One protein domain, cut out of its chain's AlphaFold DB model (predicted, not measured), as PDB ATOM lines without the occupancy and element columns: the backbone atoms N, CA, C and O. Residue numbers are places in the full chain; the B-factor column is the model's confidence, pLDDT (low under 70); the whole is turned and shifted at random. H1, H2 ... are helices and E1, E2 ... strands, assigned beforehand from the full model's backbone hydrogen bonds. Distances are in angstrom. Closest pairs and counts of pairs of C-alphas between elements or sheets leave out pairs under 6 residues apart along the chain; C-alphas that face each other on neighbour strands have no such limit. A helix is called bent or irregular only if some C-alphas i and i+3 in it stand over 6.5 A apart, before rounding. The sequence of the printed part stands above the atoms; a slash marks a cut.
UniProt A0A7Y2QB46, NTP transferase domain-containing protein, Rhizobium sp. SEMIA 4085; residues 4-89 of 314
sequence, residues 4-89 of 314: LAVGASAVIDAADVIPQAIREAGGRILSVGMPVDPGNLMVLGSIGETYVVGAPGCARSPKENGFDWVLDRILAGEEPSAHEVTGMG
ATOM      1  N   LEU A   4     -28.081  23.958 -25.105       91.75
ATOM      2  CA  LEU A   4     -27.179  23.549 -26.181       91.75
ATOM      3  C   LEU A   4     -27.754  23.978 -27.531       91.75
ATOM      4  O   LEU A   4     -28.863  23.586 -27.890       91.75
ATOM      5  N   ALA A   5     -26.989  24.762 -28.285       90.50
ATOM      6  CA  ALA A   5     -27.327  25.165 -29.644       90.50
ATOM      7  C   ALA A   5     -26.462  24.379 -30.638       90.50
ATOM      8  O   ALA A   5     -25.235  24.469 -30.606       90.50
ATOM      9  N   VAL A   6     -27.096  23.612 -31.526       85.62
ATOM     10  CA  VAL A   6     -26.409  22.807 -32.546       85.62
ATOM     11  C   VAL A   6     -26.730  23.381 -33.920       85.62
ATOM     12  O   VAL A   6     -27.880  23.354 -34.357       85.62
ATOM     13  N   GLY A   7     -25.713  23.908 -34.597       79.31
ATOM     14  CA  GLY A   7     -25.830  24.424 -35.959       79.31
ATOM     15  C   GLY A   7     -25.740  23.319 -37.012       79.31
ATOM     16  O   GLY A   7     -25.253  22.219 -36.747       79.31
ATOM     17  N   ALA A   8     -26.175  23.625 -38.239       75.94
ATOM     18  CA  ALA A   8     -25.925  22.765 -39.402       75.94
ATOM     19  C   ALA A   8     -24.436  22.746 -39.810       75.94
ATOM     20  O   ALA A   8     -23.980  21.795 -40.439       75.94
ATOM     21  N   SER A   9     -23.686  23.785 -39.433       75.44
ATOM     22  CA  SER A   9     -22.237  23.895 -39.607       75.44
ATOM     23  C   SER A   9     -21.580  24.355 -38.303       75.44
ATOM     24  O   SER A   9     -22.269  24.839 -37.399       75.44
ATOM     25  N   ALA A  10     -20.270  24.132 -38.180       78.62
ATOM     26  CA  ALA A  10     -19.503  24.575 -37.022       78.62
ATOM     27  C   ALA A  10     -19.341  26.100 -37.037       78.62
ATOM     28  O   ALA A  10     -19.204  26.681 -38.108       78.62
ATOM     29  N   VAL A  11     -19.324  26.719 -35.854       85.19
ATOM     30  CA  VAL A  11     -19.146  28.169 -35.724       85.19
ATOM     31  C   VAL A  11     -17.710  28.534 -36.085       85.19
ATOM     32  O   VAL A  11     -16.776  28.031 -35.465       85.19
ATOM     33  N   ILE A  12     -17.532  29.403 -37.078       83.31
ATOM     34  CA  ILE A  12     -16.201  29.795 -37.565       83.31
ATOM     35  C   ILE A  12     -15.729  31.105 -36.926       83.31
ATOM     36  O   ILE A  12     -14.537  31.261 -36.654       83.31
ATOM     37  N   ASP A  13     -16.640  32.045 -36.669       87.56
ATOM     38  CA  ASP A  13     -16.302  33.351 -36.106       87.56
ATOM     39  C   ASP A  13     -17.449  33.986 -35.295       87.56
ATOM     40  O   ASP A  13     -18.538  33.437 -35.132       87.56
ATOM     41  N   ALA A  14     -17.186  35.168 -34.731       86.50
ATOM     42  CA  ALA A  14     -18.122  35.872 -33.861       86.50
ATOM     43  C   ALA A  14     -19.364  36.427 -34.583       86.50
ATOM     44  O   ALA A  14     -20.302  36.853 -33.903       86.50
ATOM     45  N   ALA A  15     -19.366  36.476 -35.912       88.62
ATOM     46  CA  ALA A  15     -20.481  36.891 -36.753       88.62
ATOM     47  C   ALA A  15     -21.263  35.697 -37.328       88.62
ATOM     48  O   ALA A  15     -22.189  35.914 -38.102       88.62
ATOM     49  N   ASP A  16     -20.952  34.463 -36.935       91.44
ATOM     50  CA  ASP A  16     -21.714  33.282 -37.344       91.44
ATOM     51  C   ASP A  16     -23.128  33.243 -36.716       91.44
ATOM     52  O   ASP A  16     -23.457  33.998 -35.792       91.44
ATOM     53  N   VAL A  17     -23.970  32.326 -37.196       92.50
ATOM     54  CA  VAL A  17     -25.405  32.225 -36.891       92.50
ATOM     55  C   VAL A  17     -25.672  32.058 -35.395       92.50
ATOM     56  O   VAL A  17     -26.536  32.740 -34.853       92.50
ATOM     57  N   ILE A  18     -24.944  31.177 -34.700       93.56
ATOM     58  CA  ILE A  18     -25.188  30.916 -33.269       93.56
ATOM     59  C   ILE A  18     -24.836  32.141 -32.402       93.56
ATOM     60  O   ILE A  18     -25.692  32.575 -31.628       93.56
ATOM     61  N   PRO A  19     -23.636  32.751 -32.515       94.50
ATOM     62  CA  PRO A  19     -23.342  34.002 -31.825       94.50
ATOM     63  C   PRO A  19     -24.335  35.125 -32.134       94.50
ATOM     64  O   PRO A  19     -24.710  35.867 -31.227       94.50
ATOM     65  N   GLN A  20     -24.768  35.271 -33.393       94.69
ATOM     66  CA  GLN A  20     -25.775  36.273 -33.753       94.69
ATOM     67  C   GLN A  20     -27.117  35.989 -33.078       94.69
ATOM     68  O   GLN A  20     -27.640  36.877 -32.413       94.69
ATOM     69  N   ALA A  21     -27.609  34.751 -33.133       94.00
ATOM     70  CA  ALA A  21     -28.867  34.361 -32.502       94.00
ATOM     71  C   ALA A  21     -28.867  34.613 -30.983       94.00
ATOM     72  O   ALA A  21     -29.863  35.075 -30.429       94.00
ATOM     73  N   ILE A  22     -27.739  34.375 -30.299       95.19
ATOM     74  CA  ILE A  22     -27.602  34.705 -28.871       95.19
ATOM     75  C   ILE A  22     -27.739  36.216 -28.649       95.19
ATOM     76  O   ILE A  22     -28.453  36.627 -27.737       95.19
ATOM     77  N   ARG A  23     -27.086  37.051 -29.471       95.50
ATOM     78  CA  ARG A  23     -27.188  38.517 -29.360       95.50
ATOM     79  C   ARG A  23     -28.596  39.021 -29.670       95.50
ATOM     80  O   ARG A  23     -29.103  39.872 -28.947       95.50
ATOM     81  N   GLU A  24     -29.229  38.490 -30.711       96.31
ATOM     82  CA  GLU A  24     -30.603  38.828 -31.102       96.31
ATOM     83  C   GLU A  24     -31.615  38.455 -30.015       96.31
ATOM     84  O   GLU A  24     -32.575  39.188 -29.783       96.31
ATOM     85  N   ALA A  25     -31.358  37.375 -29.277       95.88
ATOM     86  CA  ALA A  25     -32.130  36.987 -28.101       95.88
ATOM     87  C   ALA A  25     -31.832  37.841 -26.844       95.88
ATOM     88  O   ALA A  25     -32.310  37.520 -25.756       95.88
ATOM     89  N   GLY A  26     -31.040  38.915 -26.961       96.06
ATOM     90  CA  GLY A  26     -30.659  39.795 -25.850       96.06
ATOM     91  C   GLY A  26     -29.539  39.241 -24.964       96.06
ATOM     92  O   GLY A  26     -29.328  39.726 -23.852       96.06
ATOM     93  N   GLY A  27     -28.836  38.209 -25.427       95.50
ATOM     94  CA  GLY A  27     -27.721  37.589 -24.727       95.50
ATOM     95  C   GLY A  27     -26.371  38.254 -24.979       95.50
ATOM     96  O   GLY A  27     -26.201  39.124 -25.835       95.50
ATOM     97  N   ARG A  28     -25.367  37.787 -24.237       95.12
ATOM     98  CA  ARG A  28     -23.958  38.171 -24.381       95.12
ATOM     99  C   ARG A  28     -23.118  36.983 -24.832       95.12
ATOM    100  O   ARG A  28     -23.369  35.848 -24.436       95.12
ATOM    101  N   ILE A  29     -22.085  37.258 -25.622       95.31
ATOM    102  CA  ILE A  29     -21.063  36.270 -25.982       95.31
ATOM    103  C   ILE A  29     -19.921  36.366 -24.976       95.31
ATOM    104  O   ILE A  29     -19.417  37.459 -24.728       95.31
ATOM    105  N   LEU A  30     -19.540  35.231 -24.393       93.62
ATOM    106  CA  LEU A  30     -18.445  35.115 -23.429       93.62
ATOM    107  C   LEU A  30     -17.162  34.688 -24.126       93.62
ATOM    108  O   LEU A  30     -16.141  35.344 -23.971       93.62
ATOM    109  N   SER A  31     -17.224  33.627 -24.927       93.38
ATOM    110  CA  SER A  31     -16.091  33.144 -25.711       93.38
ATOM    111  C   SER A  31     -16.554  32.662 -27.076       93.38
ATOM    112  O   SER A  31     -17.598  32.015 -27.193       93.38
ATOM    113  N   VAL A  32     -15.762  32.958 -28.102       92.88
ATOM    114  CA  VAL A  32     -15.872  32.333 -29.422       92.88
ATOM    115  C   VAL A  32     -14.613  31.514 -29.612       92.88
ATOM    116  O   VAL A  32     -13.514  32.056 -29.705       92.88
ATOM    117  N   GLY A  33     -14.795  30.206 -29.622       90.31
ATOM    118  CA  GLY A  33     -13.732  29.230 -29.603       90.31
ATOM    119  C   GLY A  33     -13.089  29.043 -28.234       90.31
ATOM    120  O   GLY A  33     -13.372  29.731 -27.246       90.31
ATOM    121  N   MET A  34     -12.205  28.059 -28.221       90.50
ATOM    122  CA  MET A  34     -11.333  27.677 -27.123       90.50
ATOM    123  C   MET A  34      -9.974  27.303 -27.736       90.50
ATOM    124  O   MET A  34      -9.960  26.690 -28.802       90.50
ATOM    125  N   PRO A  35      -8.818  27.649 -27.146       89.75
ATOM    126  CA  PRO A  35      -7.523  27.330 -27.747       89.75
ATOM    127  C   PRO A  35      -7.149  25.851 -27.530       89.75
ATOM    128  O   PRO A  35      -6.194  25.537 -26.827       89.75
ATOM    129  N   VAL A  36      -7.927  24.936 -28.116       87.19
ATOM    130  CA  VAL A  36      -7.757  23.475 -28.078       87.19
ATOM    131  C   VAL A  36      -8.341  22.841 -29.342       87.19
ATOM    132  O   VAL A  36      -9.330  23.332 -29.876       87.19
ATOM    133  N   ASP A  37      -7.766  21.738 -29.811       86.00
ATOM    134  CA  ASP A  37      -8.336  20.923 -30.889       86.00
ATOM    135  C   ASP A  37      -8.387  19.449 -30.445       86.00
ATOM    136  O   ASP A  37      -7.337  18.910 -30.085       86.00
ATOM    137  N   PRO A  38      -9.560  18.780 -30.436       86.62
ATOM    138  CA  PRO A  38     -10.901  19.282 -30.776       86.62
ATOM    139  C   PRO A  38     -11.532  20.189 -29.700       86.62
ATOM    140  O   PRO A  38     -11.375  19.953 -28.503       86.62
ATOM    141  N   GLY A  39     -12.297  21.205 -30.125       85.31
ATOM    142  CA  GLY A  39     -13.042  22.124 -29.236       85.31
ATOM    143  C   GLY A  39     -12.953  23.606 -29.630       85.31
ATOM    144  O   GLY A  39     -13.751  24.425 -29.185       85.31
ATOM    145  N   ASN A  40     -12.043  23.945 -30.539       88.38
ATOM    146  CA  ASN A  40     -11.790  25.292 -31.053       88.38
ATOM    147  C   ASN A  40     -12.975  26.020 -31.690       88.38
ATOM    148  O   ASN A  40     -12.937  27.244 -31.763       88.38
ATOM    149  N   LEU A  41     -14.005  25.306 -32.145       91.12
ATOM    150  CA  LEU A  41     -15.167  25.886 -32.832       91.12
ATOM    151  C   LEU A  41     -16.415  26.001 -31.939       91.12
ATOM    152  O   LEU A  41     -17.530  26.156 -32.437       91.12
ATOM    153  N   MET A  42     -16.258  25.871 -30.621       92.19
ATOM    154  CA  MET A  42     -17.362  26.053 -29.680       92.19
ATOM    155  C   MET A  42     -17.679  27.530 -29.430       92.19
ATOM    156  O   MET A  42     -16.826  28.395 -29.589       92.19
ATOM    157  N   VAL A  43     -18.889  27.831 -28.966       94.94
ATOM    158  CA  VAL A  43     -19.260  29.182 -28.508       94.94
ATOM    159  C   VAL A  43     -19.824  29.087 -27.107       94.94
ATOM    160  O   VAL A  43     -20.664  28.235 -26.841       94.94
ATOM    161  N   LEU A  44     -19.413  29.996 -26.231       95.06
ATOM    162  CA  LEU A  44     -20.021  30.173 -24.924       95.06
ATOM    163  C   LEU A  44     -20.673  31.553 -24.862       95.06
ATOM    164  O   LEU A  44     -20.009  32.572 -25.049       95.06
ATOM    165  N   GLY A  45     -21.971  31.591 -24.590       95.19
ATOM    166  CA  GLY A  45     -22.739  32.808 -24.355       95.19
ATOM    167  C   GLY A  45     -23.679  32.660 -23.163       95.19
ATOM    168  O   GLY A  45     -23.760  31.598 -22.546       95.19
ATOM    169  N   SER A  46     -24.407  33.722 -22.837       95.00
ATOM    170  CA  SER A  46     -25.478  33.667 -21.841       95.00
ATOM    171  C   SER A  46     -26.665  34.535 -22.244       95.00
ATOM    172  O   SER A  46     -26.489  35.611 -22.813       95.00
ATOM    173  N   ILE A  47     -27.873  34.078 -21.922       95.38
ATOM    174  CA  ILE A  47     -29.122  34.840 -22.026       95.38
ATOM    175  C   ILE A  47     -29.716  34.882 -20.617       95.38
ATOM    176  O   ILE A  47     -30.105  33.850 -20.066       95.38
ATOM    177  N   GLY A  48     -29.712  36.064 -19.995       92.06
ATOM    178  CA  GLY A  48     -29.936  36.179 -18.552       92.06
ATOM    179  C   GLY A  48     -28.926  35.329 -17.769       92.06
ATOM    180  O   GLY A  48     -27.727  35.369 -18.052       92.06
ATOM    181  N   GLU A  49     -29.428  34.530 -16.829       89.62
ATOM    182  CA  GLU A  49     -28.640  33.588 -16.013       89.62
ATOM    183  C   GLU A  49     -28.397  32.235 -16.708       89.62
ATOM    184  O   GLU A  49     -27.738  31.351 -16.165       89.62
ATOM    185  N   THR A  50     -28.932  32.034 -17.917       92.50
ATOM    186  CA  THR A  50     -28.804  30.759 -18.634       92.50
ATOM    187  C   THR A  50     -27.609  30.789 -19.575       92.50
ATOM    188  O   THR A  50     -27.556  31.606 -20.495       92.50
ATOM    189  N   TYR A  51     -26.673  29.857 -19.393       95.19
ATOM    190  CA  TYR A  51     -25.604  29.620 -20.361       95.19
ATOM    191  C   TYR A  51     -26.150  29.012 -21.653       95.19
ATOM    192  O   TYR A  51     -26.952  28.077 -21.625       95.19
ATOM    193  N   VAL A  52     -25.667  29.522 -22.784       94.69
ATOM    194  CA  VAL A  52     -25.905  28.971 -24.118       94.69
ATOM    195  C   VAL A  52     -24.573  28.496 -24.678       94.69
ATOM    196  O   VAL A  52     -23.649  29.297 -24.831       94.69
ATOM    197  N   VAL A  53     -24.472  27.205 -24.989       93.94
ATOM    198  CA  VAL A  53     -23.260  26.608 -25.560       93.94
ATOM    199  C   VAL A  53     -23.527  26.222 -27.011       93.94
ATOM    200  O   VAL A  53     -24.349  25.351 -27.295       93.94
ATOM    201  N   GLY A  54     -22.835  26.884 -27.936       93.50
ATOM    202  CA  GLY A  54     -22.774  26.495 -29.339       93.50
ATOM    203  C   GLY A  54     -21.887  25.266 -29.487       93.50
ATOM    204  O   GLY A  54     -20.670  25.365 -29.324       93.50
ATOM    205  N   ALA A  55     -22.501  24.118 -29.756       90.88
ATOM    206  CA  ALA A  55     -21.825  22.832 -29.794       90.88
ATOM    207  C   ALA A  55     -21.180  22.588 -31.177       90.88
ATOM    208  O   ALA A  55     -21.897  22.553 -32.185       90.88
ATOM    209  N   PRO A  56     -19.850  22.397 -31.256       87.31
ATOM    210  CA  PRO A  56     -19.171  22.028 -32.496       87.31
ATOM    211  C   PRO A  56     -19.488  20.578 -32.896       87.31
ATOM    212  O   PRO A  56     -20.013  19.796 -32.105       87.31
ATOM    213  N   GLY A  57     -19.118  20.172 -34.117       85.75
ATOM    214  CA  GLY A  57     -19.343  18.798 -34.593       85.75
ATOM    215  C   GLY A  57     -18.734  17.717 -33.685       85.75
ATOM    216  O   GLY A  57     -19.318  16.642 -33.536       85.75
ATOM    217  N   CYS A  58     -17.614  18.020 -33.015       83.75
ATOM    218  CA  CYS A  58     -16.975  17.109 -32.065       83.75
ATOM    219  C   CYS A  58     -17.802  16.852 -30.797       83.75
ATOM    220  O   CYS A  58     -17.592  15.819 -30.182       83.75
ATOM    221  N   ALA A  59     -18.807  17.674 -30.468       87.06
ATOM    222  CA  ALA A  59     -19.712  17.421 -29.338       87.06
ATOM    223  C   ALA A  59     -20.549  16.131 -29.489       87.06
ATOM    224  O   ALA A  59     -21.202  15.696 -28.549       87.06
ATOM    225  N   ARG A  60     -20.564  15.516 -30.682       86.25
ATOM    226  CA  ARG A  60     -21.191  14.204 -30.935       86.25
ATOM    227  C   ARG A  60     -20.215  13.031 -30.788       86.25
ATOM    228  O   ARG A  60     -20.620  11.878 -30.928       86.25
ATOM    229  N   SER A  61     -18.931  13.316 -30.598       85.06
ATOM    230  CA  SER A  61     -17.885  12.314 -30.429       85.06
ATOM    231  C   SER A  61     -17.989  11.672 -29.043       85.06
ATOM    232  O   SER A  61     -18.245  12.378 -28.075       85.06
ATOM    233  N   PRO A  62     -17.719  10.362 -28.905       83.56
ATOM    234  CA  PRO A  62     -17.560   9.733 -27.594       83.56
ATOM    235  C   PRO A  62     -16.217  10.074 -26.923       83.56
ATOM    236  O   PRO A  62     -16.002   9.704 -25.773       83.56
ATOM    237  N   LYS A  63     -15.278  10.705 -27.647       85.62
ATOM    238  CA  LYS A  63     -14.002  11.167 -27.086       85.62
ATOM    239  C   LYS A  63     -14.176  12.544 -26.454       85.62
ATOM    240  O   LYS A  63     -14.660  13.454 -27.131       85.62
ATOM    241  N   GLU A  64     -13.692  12.670 -25.224       87.88
ATOM    242  CA  GLU A  64     -13.628  13.935 -24.491       87.88
ATOM    243  C   GLU A  64     -12.901  15.013 -25.310       87.88
ATOM    244  O   GLU A  64     -11.889  14.744 -25.967       87.88
ATOM    245  N   ASN A  65     -13.449  16.224 -25.306       89.19
ATOM    246  CA  ASN A  65     -12.929  17.382 -26.020       89.19
ATOM    247  C   ASN A  65     -13.253  18.693 -25.278       89.19
ATOM    248  O   ASN A  65     -13.941  18.692 -24.261       89.19
ATOM    249  N   GLY A  66     -12.781  19.834 -25.796       89.19
ATOM    250  CA  GLY A  66     -12.929  21.128 -25.115       89.19
ATOM    251  C   GLY A  66     -14.375  21.541 -24.804       89.19
ATOM    252  O   GLY A  66     -14.612  22.254 -23.829       89.19
ATOM    253  N   PHE A  67     -15.355  21.067 -25.584       92.38
ATOM    254  CA  PHE A  67     -16.773  21.289 -25.286       92.38
ATOM    255  C   PHE A  67     -17.189  20.640 -23.960       92.38
ATOM    256  O   PHE A  67     -17.884  21.282 -23.171       92.38
ATOM    257  N   ASP A  68     -16.738  19.409 -23.706       92.88
ATOM    258  CA  ASP A  68     -17.098  18.641 -22.511       92.88
ATOM    259  C   ASP A  68     -16.562  19.332 -21.251       92.88
ATOM    260  O   ASP A  68     -17.304  19.541 -20.296       92.88
ATOM    261  N   TRP A  69     -15.323  19.833 -21.301       93.12
ATOM    262  CA  TRP A  69     -14.697  20.537 -20.176       93.12
ATOM    263  C   TRP A  69     -15.475  21.784 -19.728       93.12
ATOM    264  O   TRP A  69     -15.560  22.077 -18.535       93.12
ATOM    265  N   VAL A  70     -16.047  22.541 -20.670       93.75
ATOM    266  CA  VAL A  70     -16.881  23.711 -20.347       93.75
ATOM    267  C   VAL A  70     -18.261  23.275 -19.868       93.75
ATOM    268  O   VAL A  70     -18.797  23.865 -18.928       93.75
ATOM    269  N   LEU A  71     -18.846  22.256 -20.504       94.00
ATOM    270  CA  LEU A  71     -20.166  21.758 -20.140       94.00
ATOM    271  C   LEU A  71     -20.178  21.208 -18.708       94.00
ATOM    272  O   LEU A  71     -21.064  21.573 -17.938       94.00
ATOM    273  N   ASP A  72     -19.175  20.416 -18.335       94.12
ATOM    274  CA  ASP A  72     -19.044  19.825 -17.001       94.12
ATOM    275  C   ASP A  72     -18.998  20.888 -15.904       94.12
ATOM    276  O   ASP A  72     -19.683  20.765 -14.888       94.12
ATOM    277  N   ARG A  73     -18.268  21.985 -16.131       93.62
ATOM    278  CA  ARG A  73     -18.211  23.119 -15.197       93.62
ATOM    279  C   ARG A  73     -19.565  23.795 -15.025       93.62
ATOM    280  O   ARG A  73     -19.997  24.031 -13.899       93.62
ATOM    281  N   ILE A  74     -20.276  24.053 -16.124       94.12
ATOM    282  CA  ILE A  74     -21.620  24.646 -16.056       94.12
ATOM    283  C   ILE A  74     -22.585  23.709 -15.314       94.12
ATOM    284  O   ILE A  74     -23.414  24.164 -14.525       94.12
ATOM    285  N   LEU A  75     -22.488  22.397 -15.549       93.75
ATOM    286  CA  LEU A  75     -23.301  21.395 -14.859       93.75
ATOM    287  C   LEU A  75     -22.939  21.266 -13.372       93.75
ATOM    288  O   LEU A  75     -23.827  21.011 -12.560       93.75
ATOM    289  N   ALA A  76     -21.679  21.508 -13.009       94.62
ATOM    290  CA  ALA A  76     -21.216  21.600 -11.627       94.62
ATOM    291  C   ALA A  76     -21.647  22.902 -10.918       94.62
ATOM    292  O   ALA A  76     -21.413  23.049  -9.718       94.62
ATOM    293  N   GLY A  77     -22.305  23.829 -11.624       91.44
ATOM    294  CA  GLY A  77     -22.735  25.120 -11.085       91.44
ATOM    295  C   GLY A  77     -21.633  26.179 -11.064       91.44
ATOM    296  O   GLY A  77     -21.784  27.193 -10.386       91.44
ATOM    297  N   GLU A  78     -20.534  25.958 -11.785       92.88
ATOM    298  CA  GLU A  78     -19.499  26.968 -11.983       92.88
ATOM    299  C   GLU A  78     -19.916  27.997 -13.047       92.88
ATOM    300  O   GLU A  78     -20.772  27.744 -13.902       92.88
ATOM    301  N   GLU A  79     -19.266  29.163 -13.021       90.88
ATOM    302  CA  GLU A  79     -19.524  30.274 -13.941       90.88
ATOM    303  C   GLU A  79     -18.319  30.544 -14.859       90.88
ATOM    304  O   GLU A  79     -17.597  31.521 -14.651       90.88
ATOM    305  N   PRO A  80     -18.076  29.698 -15.880       90.94
ATOM    306  CA  PRO A  80     -16.890  29.819 -16.714       90.94
ATOM    307  C   PRO A  80     -16.880  31.133 -17.507       90.94
ATOM    308  O   PRO A  80     -17.728  31.409 -18.361       90.94
ATOM    309  N   SER A  81     -15.859  31.937 -17.244       90.56
ATOM    310  CA  SER A  81     -15.537  33.174 -17.945       90.56
ATOM    311  C   SER A  81     -14.726  32.925 -19.222       90.56
ATOM    312  O   SER A  81     -14.121  31.872 -19.417       90.56
ATOM    313  N   ALA A  82     -14.630  33.945 -20.083       89.88
ATOM    314  CA  ALA A  82     -13.761  33.919 -21.265       89.88
ATOM    315  C   ALA A  82     -12.300  33.567 -20.920       89.88
ATOM    316  O   ALA A  82     -11.627  32.847 -21.658       89.88
ATOM    317  N   HIS A  83     -11.819  34.070 -19.777       90.12
ATOM    318  CA  HIS A  83     -10.465  33.825 -19.292       90.12
ATOM    319  C   HIS A  83     -10.270  32.366 -18.868       90.12
ATOM    320  O   HIS A  83      -9.247  31.775 -19.194       90.12
ATOM    321  N   GLU A  84     -11.246  31.759 -18.194       90.75
ATOM    322  CA  GLU A  84     -11.178  30.346 -17.799       90.75
ATOM    323  C   GLU A  84     -11.277  29.412 -19.002       90.75
ATOM    324  O   GLU A  84     -10.478  28.487 -19.111       90.75
ATOM    325  N   VAL A  85     -12.180  29.695 -19.949       91.75
ATOM    326  CA  VAL A  85     -12.266  28.944 -21.215       91.75
ATOM    327  C   VAL A  85     -10.928  28.993 -21.954       91.75
ATOM    328  O   VAL A  85     -10.420  27.965 -22.393       91.75
ATOM    329  N   THR A  86     -10.313  30.174 -22.039       89.38
ATOM    330  CA  THR A  86      -8.994  30.338 -22.665       89.38
ATOM    331  C   THR A  86      -7.901  29.606 -21.883       89.38
ATOM    332  O   THR A  86      -7.077  28.922 -22.483       89.38
ATOM    333  N   GLY A  87      -7.905  29.707 -20.552       89.06
ATOM    334  CA  GLY A  87      -6.901  29.106 -19.673       89.06
ATOM    335  C   GLY A  87      -6.946  27.578 -19.606       89.06
ATOM    336  O   GLY A  87      -5.931  26.959 -19.302       89.06
ATOM    337  N   MET A  88      -8.091  26.962 -19.919       90.44
ATOM    338  CA  MET A  88      -8.202  25.506 -20.071       90.44
ATOM    339  C   MET A  88      -7.622  24.996 -21.397       90.44
ATOM    340  O   MET A  88      -7.408  23.796 -21.553       90.44
ATOM    341  N   GLY A  89      -7.391  25.872 -22.377       85.88
ATOM    342  CA  GLY A  89      -6.841  25.454 -23.656       85.88
ATOM    343  C   GLY A  89      -5.350  25.151 -23.545       85.88
ATOM    344  O   GLY A  89      -4.546  26.001 -23.168       85.88
TER     345      GLY A  89
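AT A GLANCE: This is residues 4 to 89 of the 314 residues of the protein "NTP transferase domain-containing protein" of Rhizobium sp. SEMIA 4085 (UniProt A0A7Y2QB46). A small twisted sheet of four strands makes the middle of the domain, with one helix, H1, packed over one face and two helices, H3 and H4, over different parts of the opposite face. H3 covers E4 and H4 covers the edge strand E2, while the short helix H2 sits off the sheet, just past the last residue of E4. The printed part has 86 residues, with four named strands and four named helices in the order E1 H1 E2 E3 E4 H2 H3 H4. The sheet runs E1 E4 E3 E2 and is mixed, and the class is mixed, helices and strands. The whole is compact, with a radius of gyration of the C-alphas of 11.6 A and spans of 32 by 28 by 19 A.

IN THESE COORDINATES: E1, residues 4 to 6, begins at C-alpha 4 at (-27.179, 23.549, -26.181). H1 is residues 17 to 24, 10.2 A from first to last C-alpha. E2, residues 28 to 32, is 11.2 A long, and E3, residues 43 to 47, is 13.1 A long. E4, residues 50 to 55, is the longest strand by residues at 15.4 A, from C-alpha 50 at (-28.804, 30.759, -18.634). H2 is the four residues 57 to 60, neither bent nor irregular, but only just: C-alphas 57 and 60 are 6.2 A apart. H3, residues 66 to 75, is the longest helix at 14.6 A. H4, residues 82 to 87, ends at C-alpha 87 at (-6.901, 29.106, -19.673).

HOW THE PARTS SIT: In the sheet, the edge strand E1 is parallel to E4 at 30 degrees, with N 5 and O 53 2.9 A apart and N 55 and O 5 2.9 A apart, both within hydrogen-bond range. E4 and E3 are an antiparallel hairpin at 154 degrees, with N 52 and O 45 at 2.8 A. E3 and E2, also a hairpin, are antiparallel at 171 degrees, with N 28 and O 46 at 2.8 A. E2 E3 E4 form a meander, each strand the antiparallel neighbour of the one before. E1, H1, E2 form a split strand-helix-strand unit, two strands that run the same way with E4 and E3 between them, and its crossover is right-handed. From edge to edge the strands' lines turn by 60 degrees. H1 is on the sheet at a height of 8.2 A, over E4 and E3, and on the local plane its line stands at 22 degrees to E3, along the strands; the closest C-alphas of H1 and E4 are those of Ile 18 and Gly 54, 6.4 A apart. H3 is on the opposite face at a height of 9.8 A, over E4, and its closest C-alphas to that strand are those of Phe 67 and Ala 55, 6.9 A apart. H4 is on the same face as H3, over E2, with the C-alphas of Ala 82 and Ser 31 closest at 5.1 A. H3 and H4 are close but not clearly touching, with the C-alphas of Val 70 and Val 85 closest at 7.0 A; they run opposite ways at a steep tilt of 58 degrees. H2 is not on the sheet; it and H3 only just touch, only at the corner by their link, with 3 pairs of C-alphas within 8 A, the closest those of Ala 59 and Phe 67 at 6.3 A. In H1 and H4 every O i to N i+4 pair is within hydrogen-bond range, in H3 5 of 6 are, and H2 is too short for such a pair.

THE WHOLE: The two C-alphas farthest apart are those of Gly 26 and Lys 63, 33.1 A. The printed part has no cut, and none of its links is long. Mean pLDDT of the printed part is 90.5, and no printed residue is under 70.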